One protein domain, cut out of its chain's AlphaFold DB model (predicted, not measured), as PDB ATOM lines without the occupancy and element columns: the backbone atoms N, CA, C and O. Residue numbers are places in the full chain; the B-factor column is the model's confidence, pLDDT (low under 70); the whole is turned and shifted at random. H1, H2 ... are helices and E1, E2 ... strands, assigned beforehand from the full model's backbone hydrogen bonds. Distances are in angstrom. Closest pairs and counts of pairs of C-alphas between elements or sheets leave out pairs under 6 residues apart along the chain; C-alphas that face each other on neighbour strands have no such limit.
ATOM      1  N   ALA A   2     237.548 301.482 322.293       62.88
ATOM      2  CA  ALA A   2     236.133 301.624 321.897       62.88
ATOM      3  C   ALA A   2     235.596 303.075 321.887       62.88
ATOM      4  O   ALA A   2     234.819 303.439 321.007       62.88
ATOM      5  N   ASN A   3     236.037 303.920 322.828       68.94
ATOM      6  CA  ASN A   3     235.591 305.313 322.911       68.94
ATOM      7  C   ASN A   3     236.106 306.163 321.732       68.94
ATOM      8  O   ASN A   3     235.346 306.886 321.102       68.94
ATOM      9  N   GLN A   4     237.373 305.992 321.350       66.25
ATOM     10  CA  GLN A   4     237.992 306.732 320.246       66.25
ATOM     11  C   GLN A   4     237.358 306.391 318.888       66.25
ATOM     12  O   GLN A   4     237.113 307.282 318.081       66.25
ATOM     13  N   VAL A   5     236.990 305.123 318.672       73.94
ATOM     14  CA  VAL A   5     236.250 304.690 317.472       73.94
ATOM     15  C   VAL A   5     234.848 305.314 317.421       73.94
ATOM     16  O   VAL A   5     234.393 305.731 316.356       73.94
ATOM     17  N   ARG A   6     234.153 305.409 318.565       79.38
ATOM     18  CA  ARG A   6     232.839 306.071 318.649       79.38
ATOM     19  C   ARG A   6     232.943 307.570 318.358       79.38
ATOM     20  O   ARG A   6     232.121 308.089 317.604       79.38
ATOM     21  N   LEU A   7     233.957 308.242 318.904       80.94
ATOM     22  CA  LEU A   7     234.216 309.663 318.654       80.94
ATOM     23  C   LEU A   7     234.562 309.918 317.181       80.94
ATOM     24  O   LEU A   7     233.996 310.834 316.591       80.94
ATOM     25  N   GLY A   8     235.393 309.073 316.561       80.69
ATOM     26  CA  GLY A   8     235.706 309.142 315.128       80.69
ATOM     27  C   GLY A   8     234.447 309.104 314.257       80.69
ATOM     28  O   GLY A   8     234.162 310.061 313.540       80.69
ATOM     29  N   LYS A   9     233.601 308.078 314.433       85.38
ATOM     30  CA  LYS A   9     232.324 307.956 313.701       85.38
ATOM     31  C   LYS A   9     231.380 309.140 313.933       85.38
ATOM     32  O   LYS A   9     230.635 309.515 313.028       85.38
ATOM     33  N   ARG A  10     231.369 309.711 315.145       86.81
ATOM     34  CA  ARG A  10     230.591 310.922 315.458       86.81
ATOM     35  C   ARG A  10     231.125 312.126 314.679       86.81
ATOM     36  O   ARG A  10     230.327 312.836 314.076       86.81
ATOM     37  N   GLY A  11     232.443 312.319 314.655       86.31
ATOM     38  CA  GLY A  11     233.095 313.394 313.908       86.31
ATOM     39  C   GLY A  11     232.810 313.318 312.410       86.31
ATOM     40  O   GLY A  11     232.398 314.310 311.820       86.31
ATOM     41  N   GLU A  12     232.930 312.131 311.808       87.94
ATOM     42  CA  GLU A  12     232.628 311.925 310.383       87.94
ATOM     43  C   GLU A  12     231.177 312.274 310.032       87.94
ATOM     44  O   GLU A  12     230.913 312.875 308.992       87.94
ATOM     45  N   ARG A  13     230.215 311.901 310.890       90.12
ATOM     46  CA  ARG A  13     228.798 312.245 310.695       90.12
ATOM     47  C   ARG A  13     228.573 313.752 310.763       90.12
ATOM     48  O   ARG A  13     227.868 314.285 309.918       90.12
ATOM     49  N   ILE A  14     229.187 314.425 311.734       88.88
ATOM     50  CA  ILE A  14     229.122 315.886 311.865       88.88
ATOM     51  C   ILE A  14     229.685 316.555 310.605       88.88
ATOM     52  O   ILE A  14     229.023 317.406 310.018       88.88
ATOM     53  N   ALA A  15     230.865 316.125 310.149       88.06
ATOM     54  CA  ALA A  15     231.486 316.649 308.937       88.06
ATOM     55  C   ALA A  15     230.601 316.427 307.699       88.06
ATOM     56  O   ALA A  15     230.405 317.350 306.917       88.06
ATOM     57  N   GLN A  16     230.008 315.237 307.554       90.00
ATOM     58  CA  GLN A  16     229.066 314.947 306.472       90.00
ATOM     59  C   GLN A  16     227.846 315.882 306.502       90.00
ATOM     60  O   GLN A  16     227.438 316.387 305.461       90.00
ATOM     61  N   CYS A  17     227.256 316.115 307.677       89.81
ATOM     62  CA  CYS A  17     226.094 316.994 307.818       89.81
ATOM     63  C   CYS A  17     226.420 318.460 307.501       89.81
ATOM     64  O   CYS A  17     225.594 319.141 306.903       89.81
ATOM     65  N   LEU A  18     227.605 318.941 307.887       89.19
ATOM     66  CA  LEU A  18     227.993 320.342 307.701       89.19
ATOM     67  C   LEU A  18     228.489 320.650 306.294       89.19
ATOM     68  O   LEU A  18     228.137 321.675 305.715       89.19
ATOM     69  N   PHE A  19     229.337 319.782 305.754       87.75
ATOM     70  CA  PHE A  19     230.037 320.057 304.504       87.75
ATOM     71  C   PHE A  19     229.377 319.391 303.296       87.75
ATOM     72  O   PHE A  19     229.681 319.760 302.164       87.75
ATOM     73  N   GLY A  20     228.441 318.468 303.529       87.81
ATOM     74  CA  GLY A  20     227.823 317.655 302.492       87.81
ATOM     75  C   GLY A  20     228.683 316.448 302.112       87.81
ATOM     76  O   GLY A  20     229.530 315.975 302.872       87.81
ATOM     77  N   GLY A  21     228.443 315.919 300.914       90.06
ATOM     78  CA  GLY A  21     229.170 314.768 300.387       90.06
ATOM     79  C   GLY A  21     228.760 313.415 300.975       90.06
ATOM     80  O   GLY A  21     227.740 313.245 301.651       90.06
ATOM     81  N   ARG A  22     229.558 312.397 300.646       92.19
ATOM     82  CA  ARG A  22     229.337 311.012 301.072       92.19
ATOM     83  C   ARG A  22     230.495 310.553 301.941       92.19
ATOM     84  O   ARG A  22     231.653 310.699 301.549       92.19
ATOM     85  N   ARG A  23     230.167 309.951 303.089       92.31
ATOM     86  CA  ARG A  23     231.145 309.197 303.875       92.31
ATOM     87  C   ARG A  23     231.675 308.036 303.053       92.31
ATOM     88  O   ARG A  23     230.931 307.370 302.327       92.31
ATOM     89  N   THR A  24     232.966 307.818 303.162       89.94
ATOM     90  CA  THR A  24     233.679 306.766 302.454       89.94
ATOM     91  C   THR A  24     233.753 305.498 303.305       89.94
ATOM     92  O   THR A  24     233.347 305.461 304.468       89.94
ATOM     93  N   LYS A  25     234.216 304.400 302.701       84.69
ATOM     94  CA  LYS A  25     234.438 303.152 303.436       84.69
ATOM     95  C   LYS A  25     235.676 303.280 304.326       84.69
ATOM     96  O   LYS A  25     236.593 304.049 304.033       84.69
ATOM     97  N   GLN A  26     235.714 302.458 305.372       69.56
ATOM     98  CA  GLN A  26     236.887 302.290 306.224       69.56
ATOM     99  C   GLN A  26     238.120 301.969 305.359       69.56
ATOM    100  O   GLN A  26     238.011 301.210 304.395       69.56
ATOM    101  N   CYS A  27     239.265 302.581 305.681       70.62
ATOM    102  CA  CYS A  27     240.527 302.516 304.922       70.62
ATOM    103  C   CYS A  27     240.568 303.291 303.590       70.62
ATOM    104  O   CYS A  27     241.534 303.156 302.837       70.62
ATOM    105  N   SER A  28     239.566 304.113 303.278       83.75
ATOM    106  CA  SER A  28     239.679 305.034 302.142       83.75
ATOM    107  C   SER A  28     240.639 306.201 302.438       83.75
ATOM    108  O   SER A  28     241.067 306.413 303.571       83.75
ATOM    109  N   VAL A  29     241.004 306.960 301.399       93.31
ATOM    110  CA  VAL A  29     241.985 308.050 301.523       93.31
ATOM    111  C   VAL A  29     241.432 309.269 302.272       93.31
ATOM    112  O   VAL A  29     242.211 309.956 302.916       93.31
ATOM    113  N   TYR A  30     240.127 309.527 302.220       95.19
ATOM    114  CA  TYR A  30     239.462 310.652 302.890       95.19
ATOM    115  C   TYR A  30     238.168 310.172 303.522       95.19
ATOM    116  O   TYR A  30     237.487 309.358 302.909       95.19
ATOM    117  N   ASP A  31     237.783 310.712 304.670       94.81
ATOM    118  CA  ASP A  31     236.587 310.273 305.397       94.81
ATOM    119  C   ASP A  31     235.279 310.718 304.724       94.81
ATOM    120  O   ASP A  31     234.272 310.002 304.749       94.81
ATOM    121  N   VAL A  32     235.286 311.891 304.084       94.75
ATOM    122  CA  VAL A  32     234.142 312.426 303.334       94.75
ATOM    123  C   VAL A  32     234.616 312.976 301.995       94.75
ATOM    124  O   VAL A  32     235.600 313.707 301.926       94.75
ATOM    125  N   ILE A  33     233.896 312.658 300.918       95.50
ATOM    126  CA  ILE A  33     234.135 313.246 299.595       95.50
ATOM    127  C   ILE A  33     232.845 313.889 299.095       95.50
ATOM    128  O   ILE A  33     231.810 313.225 298.982       95.50
ATOM    129  N   ASP A  34     232.928 315.167 298.740       95.12
ATOM    130  CA  ASP A  34     231.883 315.883 298.020       95.12
ATOM    131  C   ASP A  34     232.341 316.156 296.586       95.12
ATOM    132  O   ASP A  34     233.046 317.121 296.293       95.12
ATOM    133  N   ARG A  35     231.914 315.288 295.665       92.69
ATOM    134  CA  ARG A  35     232.227 315.439 294.239       92.69
ATOM    135  C   ARG A  35     231.483 316.591 293.575       92.69
ATOM    136  O   ARG A  35     231.941 317.045 292.538       92.69
ATOM    137  N   SER A  36     230.366 317.052 294.140       94.00
ATOM    138  CA  SER A  36     229.621 318.181 293.567       94.00
ATOM    139  C   SER A  36     230.373 319.501 293.738       94.00
ATOM    140  O   SER A  36     230.268 320.387 292.897       94.00
ATOM    141  N   ARG A  37     231.184 319.595 294.797       94.94
ATOM    142  CA  ARG A  37     232.014 320.763 295.122       94.94
ATOM    143  C   ARG A  37     233.502 320.540 294.865       94.94
ATOM    144  O   ARG A  37     234.303 321.416 295.164       94.94
ATOM    145  N   SER A  38     233.880 319.370 294.349       96.56
ATOM    146  CA  SER A  38     235.277 318.949 294.213       96.56
ATOM    147  C   SER A  38     236.059 319.071 295.528       96.56
ATOM    148  O   SER A  38     237.162 319.606 295.552       96.56
ATOM    149  N   MET A  39     235.496 318.575 296.633       97.31
ATOM    150  CA  MET A  39     236.090 318.649 297.973       97.31
ATOM    151  C   MET A  39     236.354 317.255 298.548       97.31
ATOM    152  O   MET A  39     235.565 316.323 298.358       97.31
ATOM    153  N   ALA A  40     237.445 317.119 299.298       97.25
ATOM    154  CA  ALA A  40     237.782 315.914 300.049       97.25
ATOM    155  C   ALA A  40     238.173 316.283 301.484       97.25
ATOM    156  O   ALA A  40     239.050 317.118 301.683       97.25
ATOM    157  N   TYR A  41     237.536 315.671 302.478       96.56
ATOM    158  CA  TYR A  41     237.689 316.028 303.887       96.56
ATOM    159  C   TYR A  41     238.311 314.878 304.676       96.56
ATOM    160  O   TYR A  41     237.787 313.763 304.694       96.56
ATOM    161  N   GLU A  42     239.424 315.169 305.343       96.44
ATOM    162  CA  GLU A  42     239.978 314.355 306.422       96.44
ATOM    163  C   GLU A  42     239.397 314.838 307.746       96.44
ATOM    164  O   GLU A  42     239.475 316.026 308.050       96.44
ATOM    165  N   VAL A  43     238.844 313.940 308.553       94.81
ATOM    166  CA  VAL A  43     238.144 314.278 309.787       94.81
ATOM    167  C   VAL A  43     238.890 313.702 310.981       94.81
ATOM    168  O   VAL A  43     238.984 312.494 311.184       94.81
ATOM    169  N   LYS A  44     239.380 314.583 311.850       94.56
ATOM    170  CA  LYS A  44     239.908 314.209 313.161       94.56
ATOM    171  C   LYS A  44     238.922 314.610 314.242       94.56
ATOM    172  O   LYS A  44     238.451 315.739 314.280       94.56
ATOM    173  N   CYS A  45     238.627 313.683 315.144       92.69
ATOM    174  CA  CYS A  45     237.747 313.920 316.278       92.69
ATOM    175  C   CYS A  45     238.510 313.661 317.574       92.69
ATOM    176  O   CYS A  45     239.120 312.599 317.727       92.69
ATOM    177  N   GLN A  46     238.500 314.628 318.489       91.62
ATOM    178  CA  GLN A  46     239.220 314.551 319.757       91.62
ATOM    179  C   GLN A  46     238.366 315.105 320.898       91.62
ATOM    180  O   GLN A  46     237.592 316.046 320.716       91.62
ATOM    181  N   GLN A  47     238.535 314.542 322.093       91.19
ATOM    182  CA  GLN A  47     238.053 315.184 323.312       91.19
ATOM    183  C   GLN A  47     238.887 316.446 323.566       91.19
ATOM    184  O   GLN A  47     240.090 316.463 323.286       91.19
ATOM    185  N   TYR A  48     238.263 317.494 324.096       89.69
ATOM    186  CA  TYR A  48     238.965 318.714 324.456       89.69
ATOM    187  C   TYR A  48     240.117 318.441 325.431       89.69
ATOM    188  O   TYR A  48     239.988 317.703 326.409       89.69
ATOM    189  N   SER A  49     241.250 319.077 325.152       89.56
ATOM    190  CA  SER A  49     242.384 319.202 326.059       89.56
ATOM    191  C   SER A  49     243.083 320.539 325.807       89.56
ATOM    192  O   SER A  49     242.961 321.123 324.731       89.56
ATOM    193  N   LYS A  50     243.892 321.018 326.755       87.50
ATOM    194  CA  LYS A  50     244.694 322.243 326.560       87.50
ATOM    195  C   LYS A  50     245.715 322.136 325.411       87.50
ATOM    196  O   LYS A  50     246.267 323.145 324.987       87.50
ATOM    197  N   HIS A  51     245.966 320.926 324.908       90.12
ATOM    198  CA  HIS A  51     246.984 320.632 323.900       90.12
ATOM    199  C   HIS A  51     246.404 319.942 322.660       90.12
ATOM    200  O   HIS A  51     247.102 319.144 322.030       90.12
ATOM    201  N   VAL A  52     245.141 320.228 322.302       92.88
ATOM    202  CA  VAL A  52     244.555 319.691 321.064       92.88
ATOM    203  C   VAL A  52     245.471 320.013 319.884       92.88
ATOM    204  O   VAL A  52     245.755 321.172 319.578       92.88
ATOM    205  N   ARG A  53     245.919 318.954 319.216       94.25
ATOM    206  CA  ARG A  53     246.735 319.018 318.008       94.25
ATOM    207  C   ARG A  53     246.379 317.858 317.098       94.25
ATOM    208  O   ARG A  53     246.103 316.750 317.557       94.25
ATOM    209  N   VAL A  54     246.412 318.111 315.803       94.44
ATOM    210  CA  VAL A  54     246.305 317.089 314.772       94.44
ATOM    211  C   VAL A  54     247.694 316.785 314.247       94.44
ATOM    212  O   VAL A  54     248.484 317.694 313.993       94.44
ATOM    213  N   HIS A  55     247.955 315.496 314.074       95.50
ATOM    214  CA  HIS A  55     249.067 314.991 313.298       95.50
ATOM    215  C   HIS A  55     248.533 313.998 312.266       95.50
ATOM    216  O   HIS A  55     247.679 313.163 312.581       95.50
ATOM    217  N   ILE A  56     249.003 314.135 311.031       95.06
ATOM    218  CA  ILE A  56     248.833 313.167 309.955       95.06
ATOM    219  C   ILE A  56     250.230 312.643 309.638       95.06
ATOM    220  O   ILE A  56     251.128 313.448 309.406       95.06
ATOM    221  N   GLU A  57     250.384 311.322 309.638       95.56
ATOM    222  CA  GLU A  57     251.630 310.656 309.251       95.56
ATOM    223  C   GLU A  57     252.047 311.052 307.828       95.56
ATOM    224  O   GLU A  57     251.201 311.335 306.973       95.56
ATOM    225  N   ASP A  58     253.351 311.059 307.574       94.31
ATOM    226  CA  ASP A  58     253.939 311.520 306.314       94.31
ATOM    227  C   ASP A  58     253.395 310.754 305.102       94.31
ATOM    228  O   ASP A  58     252.906 311.357 304.146       94.31
ATOM    229  N   ASP A  59     253.371 309.425 305.191       95.38
ATOM    230  CA  ASP A  59     252.859 308.543 304.142       95.38
ATOM    231  C   ASP A  59     251.366 308.791 303.857       95.38
ATOM    232  O   ASP A  59     250.915 308.809 302.707       95.38
ATOM    233  N   ALA A  60     250.578 309.005 304.911       94.88
ATOM    234  CA  ALA A  60     249.155 309.268 304.821       94.88
ATOM    235  C   ALA A  60     248.884 310.653 304.223       94.88
ATOM    236  O   ALA A  60     247.943 310.801 303.438       94.88
ATOM    237  N   TYR A  61     249.693 311.654 304.570       96.75
ATOM    238  CA  TYR A  61     249.607 313.005 304.023       96.75
ATOM    239  C   TYR A  61     249.908 313.015 302.519       96.75
ATOM    240  O   TYR A  61     249.096 313.516 301.735       96.75
ATOM    241  N   ASP A  62     250.995 312.371 302.097       97.12
ATOM    242  CA  ASP A  62     251.389 312.308 300.687       97.12
ATOM    243  C   ASP A  62     250.358 311.549 299.845       97.12
ATOM    244  O   ASP A  62     249.932 312.017 298.784       97.12
ATOM    245  N   ARG A  63     249.851 310.417 300.354       97.12
ATOM    246  CA  ARG A  63     248.751 309.669 299.716       97.12
ATOM    247  C   ARG A  63     247.498 310.520 299.531       97.12
ATOM    248  O   ARG A  63     246.832 310.415 298.498       97.12
ATOM    249  N   LYS A  64     247.158 311.350 300.519       97.25
ATOM    250  CA  LYS A  64     246.003 312.256 300.461       97.25
ATOM    251  C   LYS A  64     246.190 313.329 299.393       97.25
ATOM    252  O   LYS A  64     245.266 313.541 298.601       97.25
ATOM    253  N   LEU A  65     247.363 313.957 299.326       97.88
ATOM    254  CA  LEU A  65     247.676 314.943 298.288       97.88
ATOM    255  C   LEU A  65     247.658 314.323 296.888       97.88
ATOM    256  O   LEU A  65     247.008 314.861 295.992       97.88
ATOM    257  N   ALA A  66     248.291 313.162 296.711       97.81
ATOM    258  CA  ALA A  66     248.311 312.454 295.435       97.81
ATOM    259  C   ALA A  66     246.895 312.090 294.960       97.81
ATOM    260  O   ALA A  66     246.548 312.304 293.797       97.81
ATOM    261  N   TYR A  67     246.046 311.591 295.865       97.00
ATOM    262  CA  TYR A  67     244.651 311.282 295.554       97.00
ATOM    263  C   TYR A  67     243.860 312.535 295.166       97.00
ATOM    264  O   TYR A  67     243.153 312.533 294.159       97.00
ATOM    265  N   ALA A  68     243.986 313.612 295.944       97.25
ATOM    266  CA  ALA A  68     243.296 314.869 295.675       97.25
ATOM    267  C   ALA A  68     243.705 315.455 294.317       97.25
ATOM    268  O   ALA A  68     242.836 315.789 293.516       97.25
ATOM    269  N   CYS A  69     245.004 315.464 294.009       97.56
ATOM    270  CA  CYS A  69     245.532 315.897 292.718       97.56
ATOM    271  C   CYS A  69     244.969 315.053 291.562       97.56
ATOM    272  O   CYS A  69     244.357 315.591 290.638       97.56
ATOM    273  N   LYS A  70     245.067 313.718 291.657       97.56
ATOM    274  CA  LYS A  70     244.554 312.783 290.639       97.56
ATOM    275  C   LYS A  70     243.067 312.987 290.343       97.56
ATOM    276  O   LYS A  70     242.631 312.819 289.206       97.56
ATOM    277  N   HIS A  71     242.286 313.323 291.365       96.19
ATOM    278  CA  HIS A  71     240.837 313.464 291.265       96.19
ATOM    279  C   HIS A  71     240.355 314.918 291.173       96.19
ATOM    280  O   HIS A  71     239.144 315.132 291.169       96.19
ATOM    281  N   LYS A  72     241.269 315.896 291.059       97.31
ATOM    282  CA  LYS A  72     240.968 317.338 291.028       97.31
ATOM    283  C   LYS A  72     240.088 317.786 292.206       97.31
ATOM    284  O   LYS A  72     239.141 318.546 292.031       97.31
ATOM    285  N   LEU A  73     240.384 317.270 293.398       97.44
ATOM    286  CA  LEU A  73     239.689 317.605 294.640       97.44
ATOM    287  C   LEU A  73     240.524 318.595 295.454       97.44
ATOM    288  O   LEU A  73     241.745 318.487 295.499       97.44
ATOM    289  N   THR A  74     239.859 319.505 296.157       98.06
ATOM    290  CA  THR A  74     240.471 320.378 297.159       98.06
ATOM    291  C   THR A  74     240.533 319.630 298.494       98.06
ATOM    292  O   THR A  74     239.478 319.273 299.035       98.06
ATOM    293  N   PRO A  75     241.736 319.345 299.025       98.06
ATOM    294  CA  PRO A  75     241.888 318.566 300.241       98.06
ATOM    295  C   PRO A  75     241.769 319.456 301.481       98.06
ATOM    296  O   PRO A  75     242.480 320.450 301.628       98.06
ATOM    297  N   MET A  76     240.895 319.067 302.402       97.81
ATOM    298  CA  MET A  76     240.583 319.807 303.620       97.81
ATOM    299  C   MET A  76     240.823 318.954 304.862       97.81
ATOM    300  O   MET A  76     240.590 317.744 304.856       97.81
ATOM    301  N   LEU A  77     241.230 319.605 305.947       97.44
ATOM    302  CA  LEU A  77     241.289 319.031 307.283       97.44
ATOM    303  C   LEU A  77     240.157 319.602 308.140       97.44
ATOM    304  O   LEU A  77     240.051 320.814 308.323       97.44
ATOM    305  N   VAL A  78     239.349 318.711 308.702       96.44
ATOM    306  CA  VAL A  78     238.304 318.998 309.682       96.44
ATOM    307  C   VAL A  78     238.761 318.482 311.039       96.44
ATOM    308  O   VAL A  78     239.116 317.313 311.183       96.44
ATOM    309  N   LEU A  79     238.708 319.335 312.054       95.75
ATOM    310  CA  LEU A  79     238.935 318.960 313.444       95.75
ATOM    311  C   LEU A  79     237.657 319.209 314.248       95.75
ATOM    312  O   LEU A  79     237.206 320.342 314.377       95.75
ATOM    313  N   VAL A  80     237.096 318.143 314.813       94.44
ATOM    314  CA  VAL A  80     235.965 318.187 315.743       94.44
ATOM    315  C   VAL A  80     236.500 318.030 317.162       94.44
ATOM    316  O   VAL A  80     237.073 316.993 317.507       94.44
ATOM    317  N   VAL A  81     236.317 319.058 317.986       93.69
ATOM    318  CA  VAL A  81     236.707 319.083 319.398       93.69
ATOM    319  C   VAL A  81     235.460 318.952 320.259       93.69
ATOM    320  O   VAL A  81     234.552 319.773 320.178       93.69
ATOM    321  N   ILE A  82     235.416 317.912 321.085       90.69
ATOM    322  CA  ILE A  82     234.276 317.608 321.952       90.69
ATOM    323  C   ILE A  82     234.601 318.084 323.367       90.69
ATOM    324  O   ILE A  82     235.462 317.506 324.030       90.69
ATOM    325  N   HIS A  83     233.912 319.125 323.830       88.50
ATOM    326  CA  HIS A  83     234.022 319.642 325.201       88.50
ATOM    327  C   HIS A  83     233.099 318.881 326.153       88.50
ATOM    328  O   HIS A  83     233.475 318.574 327.281       88.50
ATOM    329  N   GLY A  84     231.935 318.459 325.657       83.19
ATOM    330  CA  GLY A  84     230.960 317.681 326.412       83.19
ATOM    331  C   GLY A  84     229.965 316.942 325.511       83.19
ATOM    332  O   GLY A  84     230.152 316.854 324.296       83.19
ATOM    333  N   PRO A  85     228.879 316.391 326.075       77.94
ATOM    334  CA  PRO A  85     227.866 315.671 325.302       77.94
ATOM    335  C   PRO A  85     227.213 316.547 324.224       77.94
ATOM    336  O   PRO A  85     226.999 316.074 323.106       77.94
ATOM    337  N   LEU A  86     226.963 317.820 324.544       81.69
ATOM    338  CA  LEU A  86     226.272 318.792 323.687       81.69
ATOM    339  C   LEU A  86     227.179 319.920 323.182       81.69
ATOM    340  O   LEU A  86     226.813 320.618 322.243       81.69
ATOM    341  N   GLU A  87     228.363 320.083 323.768       89.38
ATOM    342  CA  GLU A  87     229.288 321.154 323.415       89.38
ATOM    343  C   GLU A  87     230.396 320.622 322.505       89.38
ATOM    344  O   GLU A  87     231.232 319.801 322.907       89.38
ATOM    345  N   ILE A  88     230.382 321.091 321.259       90.75
ATOM    346  CA  ILE A  88     231.378 320.769 320.242       90.75
ATOM    347  C   ILE A  88     231.876 322.053 319.587       90.75
ATOM    348  O   ILE A  88     231.131 323.015 319.433       90.75
ATOM    349  N   GLN A  89     233.137 322.046 319.178       93.81
ATOM    350  CA  GLN A  89     233.728 323.073 318.332       93.81
ATOM    351  C   GLN A  89     234.305 322.411 317.096       93.81
ATOM    352  O   GLN A  89     234.868 321.315 317.172       93.81
ATOM    353  N   ILE A  90     234.162 323.069 315.956       94.75
ATOM    354  CA  ILE A  90     234.544 322.500 314.672       94.75
ATOM    355  C   ILE A  90     235.489 323.471 313.998       94.75
ATOM    356  O   ILE A  90     235.251 324.673 313.966       94.75
ATOM    357  N   TYR A  91     236.583 322.940 313.481       96.38
ATOM    358  CA  TYR A  91     237.632 323.709 312.841       96.38
ATOM    359  C   TYR A  91     237.883 323.150 311.447       96.38
ATOM    360  O   TYR A  91     237.857 321.934 311.245       96.38
ATOM    361  N   LEU A  92     238.149 324.034 310.490       96.69
ATOM    362  CA  LEU A  92     238.399 323.705 309.093       96.69
ATOM    363  C   LEU A  92     239.663 324.412 308.604       96.69
ATOM    364  O   LEU A  92     239.906 325.572 308.923       96.69
ATOM    365  N   SER A  93     240.471 323.726 307.807       97.56
ATOM    366  CA  SER A  93     241.595 324.320 307.079       97.56
ATOM    367  C   SER A  93     241.894 323.517 305.810       97.56
ATOM    368  O   SER A  93     241.355 322.414 305.657       97.56
ATOM    369  N   PRO A  94     242.735 324.017 304.883       97.81
ATOM    370  CA  PRO A  94     243.321 323.156 303.862       97.81
ATOM    371  C   PRO A  94     244.089 322.022 304.546       97.81
ATOM    372  O   PRO A  94     244.520 322.168 305.692       97.81
ATOM    373  N   LEU A  95     244.263 320.887 303.872       97.69
ATOM    374  CA  LEU A  95     244.971 319.748 304.453       97.69
ATOM    375  C   LEU A  95     246.369 320.161 304.951       97.69
ATOM    376  O   LEU A  95     247.183 320.686 304.195       97.69
ATOM    377  N   LYS A  96     246.646 319.897 306.231       95.25
ATOM    378  CA  LYS A  96     247.930 320.166 306.891       95.25
ATOM    379  C   LYS A  96     248.419 318.909 307.600       95.25
ATOM    380  O   LYS A  96     247.625 318.193 308.207       95.25
ATOM    381  N   LYS A  97     249.735 318.683 307.580       95.69
ATOM    382  CA  LYS A  97     250.386 317.589 308.321       95.69
ATOM    383  C   LYS A  97     250.272 317.776 309.839       95.69
ATOM    384  O   LYS A  97     250.013 316.826 310.576       95.69
ATOM    385  N   HIS A  98     250.418 319.021 310.290       96.25
ATOM    386  CA  HIS A  98     250.257 319.426 311.681       96.25
ATOM    387  C   HIS A  98     249.322 320.627 311.756       96.25
ATOM    388  O   HIS A  98     249.471 321.576 310.987       96.25
ATOM    389  N   ALA A  99     248.369 320.594 312.681       95.56
ATOM    390  CA  ALA A  99     247.468 321.717 312.903       95.56
ATOM    391  C   ALA A  99     247.032 321.795 314.363       95.56
ATOM    392  O   ALA A  99     246.810 320.772 315.019       95.56
ATOM    393  N   ARG A 100     246.870 323.019 314.857       95.75
ATOM    394  CA  ARG A 100     246.160 323.326 316.098       95.75
ATOM    395  C   ARG A 100     244.871 324.083 315.773       95.75
ATOM    396  O   ARG A 100     244.787 324.687 314.705       95.75
ATOM    397  N   PRO A 101     243.892 324.120 316.693       94.81
ATOM    398  CA  PRO A 101     242.702 324.955 316.537       94.81
ATOM    399  C   PRO A 101     243.001 326.420 316.170       94.81
ATOM    400  O   PRO A 101     242.290 326.993 315.356       94.81
ATOM    401  N   SER A 102     244.086 327.000 316.704       94.25
ATOM    402  CA  SER A 102     244.544 328.366 316.393       94.25
ATOM    403  C   SER A 102     244.928 328.587 314.928       94.25
ATOM    404  O   SER A 102     244.938 329.723 314.468       94.25
ATOM    405  N   ASP A 103     245.245 327.517 314.196       94.94
ATOM    406  CA  ASP A 103     245.749 327.569 312.817       94.94
ATOM    407  C   ASP A 103     244.641 327.274 311.790       94.94
ATOM    408  O   ASP A 103     244.923 327.038 310.605       94.94
ATOM    409  N   MET A 104     243.396 327.174 312.260       96.94
ATOM    410  CA  MET A 104     242.233 326.715 311.516       96.94
ATOM    411  C   MET A 104     241.077 327.700 311.691       96.94
ATOM    412  O   MET A 104     240.962 328.381 312.708       96.94
ATOM    413  N   TRP A 105     240.179 327.749 310.713       96.56
ATOM    414  CA  TRP A 105     238.965 328.547 310.820       96.56
ATOM    415  C   TRP A 105     237.936 327.809 311.658       96.56
ATOM    416  O   TRP A 105     237.614 326.654 311.376       96.56
ATOM    417  N   ARG A 106     237.399 328.478 312.676       94.69
ATOM    418  CA  ARG A 106     236.289 327.939 313.453       94.69
ATOM    419  C   ARG A 106     235.000 327.991 312.629       94.69
ATOM    420  O   ARG A 106     234.628 329.039 312.110       94.69
ATOM    421  N   VAL A 107     234.329 326.851 312.531       89.44
ATOM    422  CA  VAL A 107     233.056 326.646 311.841       89.44
ATOM    423  C   VAL A 107     231.975 326.534 312.918       89.44
ATOM    424  O   VAL A 107     231.592 325.431 313.295       89.44
TER     425      VAL A 107
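Overview. This is residues 2 to 107 of the 108 residues of an uncharacterized protein of marine sediment metagenome (UniProt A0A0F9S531). A twisted sheet of four strands curls round the long helix H1 on one face, and a second helix, H2, packs slantwise on the other face near where E2 and E3 begin. The unnamed stretch of residues 95 to 107 folds back past E4, with residues 105 to 106 paired beside that strand's residues 91 to 92. The printed part has 106 residues with two named helices and four named strands, in the order H1 E1 E2 H2 E3 E4; the sheet's order is E1, E2, E3, E4, mixed, and the class is mixed, helices and strands. The whole is compact, with a radius of gyration of the C-alphas of 13.0 A and spans of 38 by 27 by 25 A.

Along the chain. Find C-alpha 2 at (236.133, 301.624, 321.897); from there H1, residues 2 to 19, runs 26.1 A. E1 is short, residues 32 to 34. Look next at E2, residues 39 to 47, 25.7 A long, beginning at C-alpha 39 at (236.090, 318.649, 297.973). H2, residues 58 to 71, measures 20.0 A. E3, residues 74 to 82, is 25.7 A long, and E4, residues 88 to 94, ends at C-alpha 94 at (243.321, 323.156, 303.862) after 20.4 A.

Arrangement. Start with the inner strands E2 and E3, parallel at 19 degrees, where N 44 and O 78 are 2.8 A apart, within hydrogen-bond range. E2, H2 and E3 form a strand-helix-strand unit, two parallel neighbour strands with a helix between, and its crossover is right-handed. The edge strand E1 forms a hairpin with E2, antiparallel at 150 degrees, with N 41 and O 32 2.8 A apart. E3 and the edge strand E4 form the other hairpin, antiparallel at 160 degrees, with N 79 and O 91 2.9 A apart. H1 is on the sheet; its closest C-alphas to E2 are those of Gly 11 and Cys 45, 5.2 A. H2 is on the opposite face, which gives three layers, helices on both faces of a sheet. It lies over E3 at a height over the sheet of 9.5 A, slantwise to the strands at 36 degrees on the local plane; the closest C-alphas are those of Ala 68 and Pro 75, 6.0 A. In H1 and H2 every O i to N i+4 pair is within hydrogen-bond range. H1 and H2 are apart.

Size, cuts and confidence. The two C-alphas farthest apart are those of Lys 70 and Gly 84, 38.6 A. The printed part has no cut. Look for the long link at residues 20 to 31, between H1 and E1. The mean pLDDT of the printed part is 91.6; residues 2 to 4 and residue 26 are under 70.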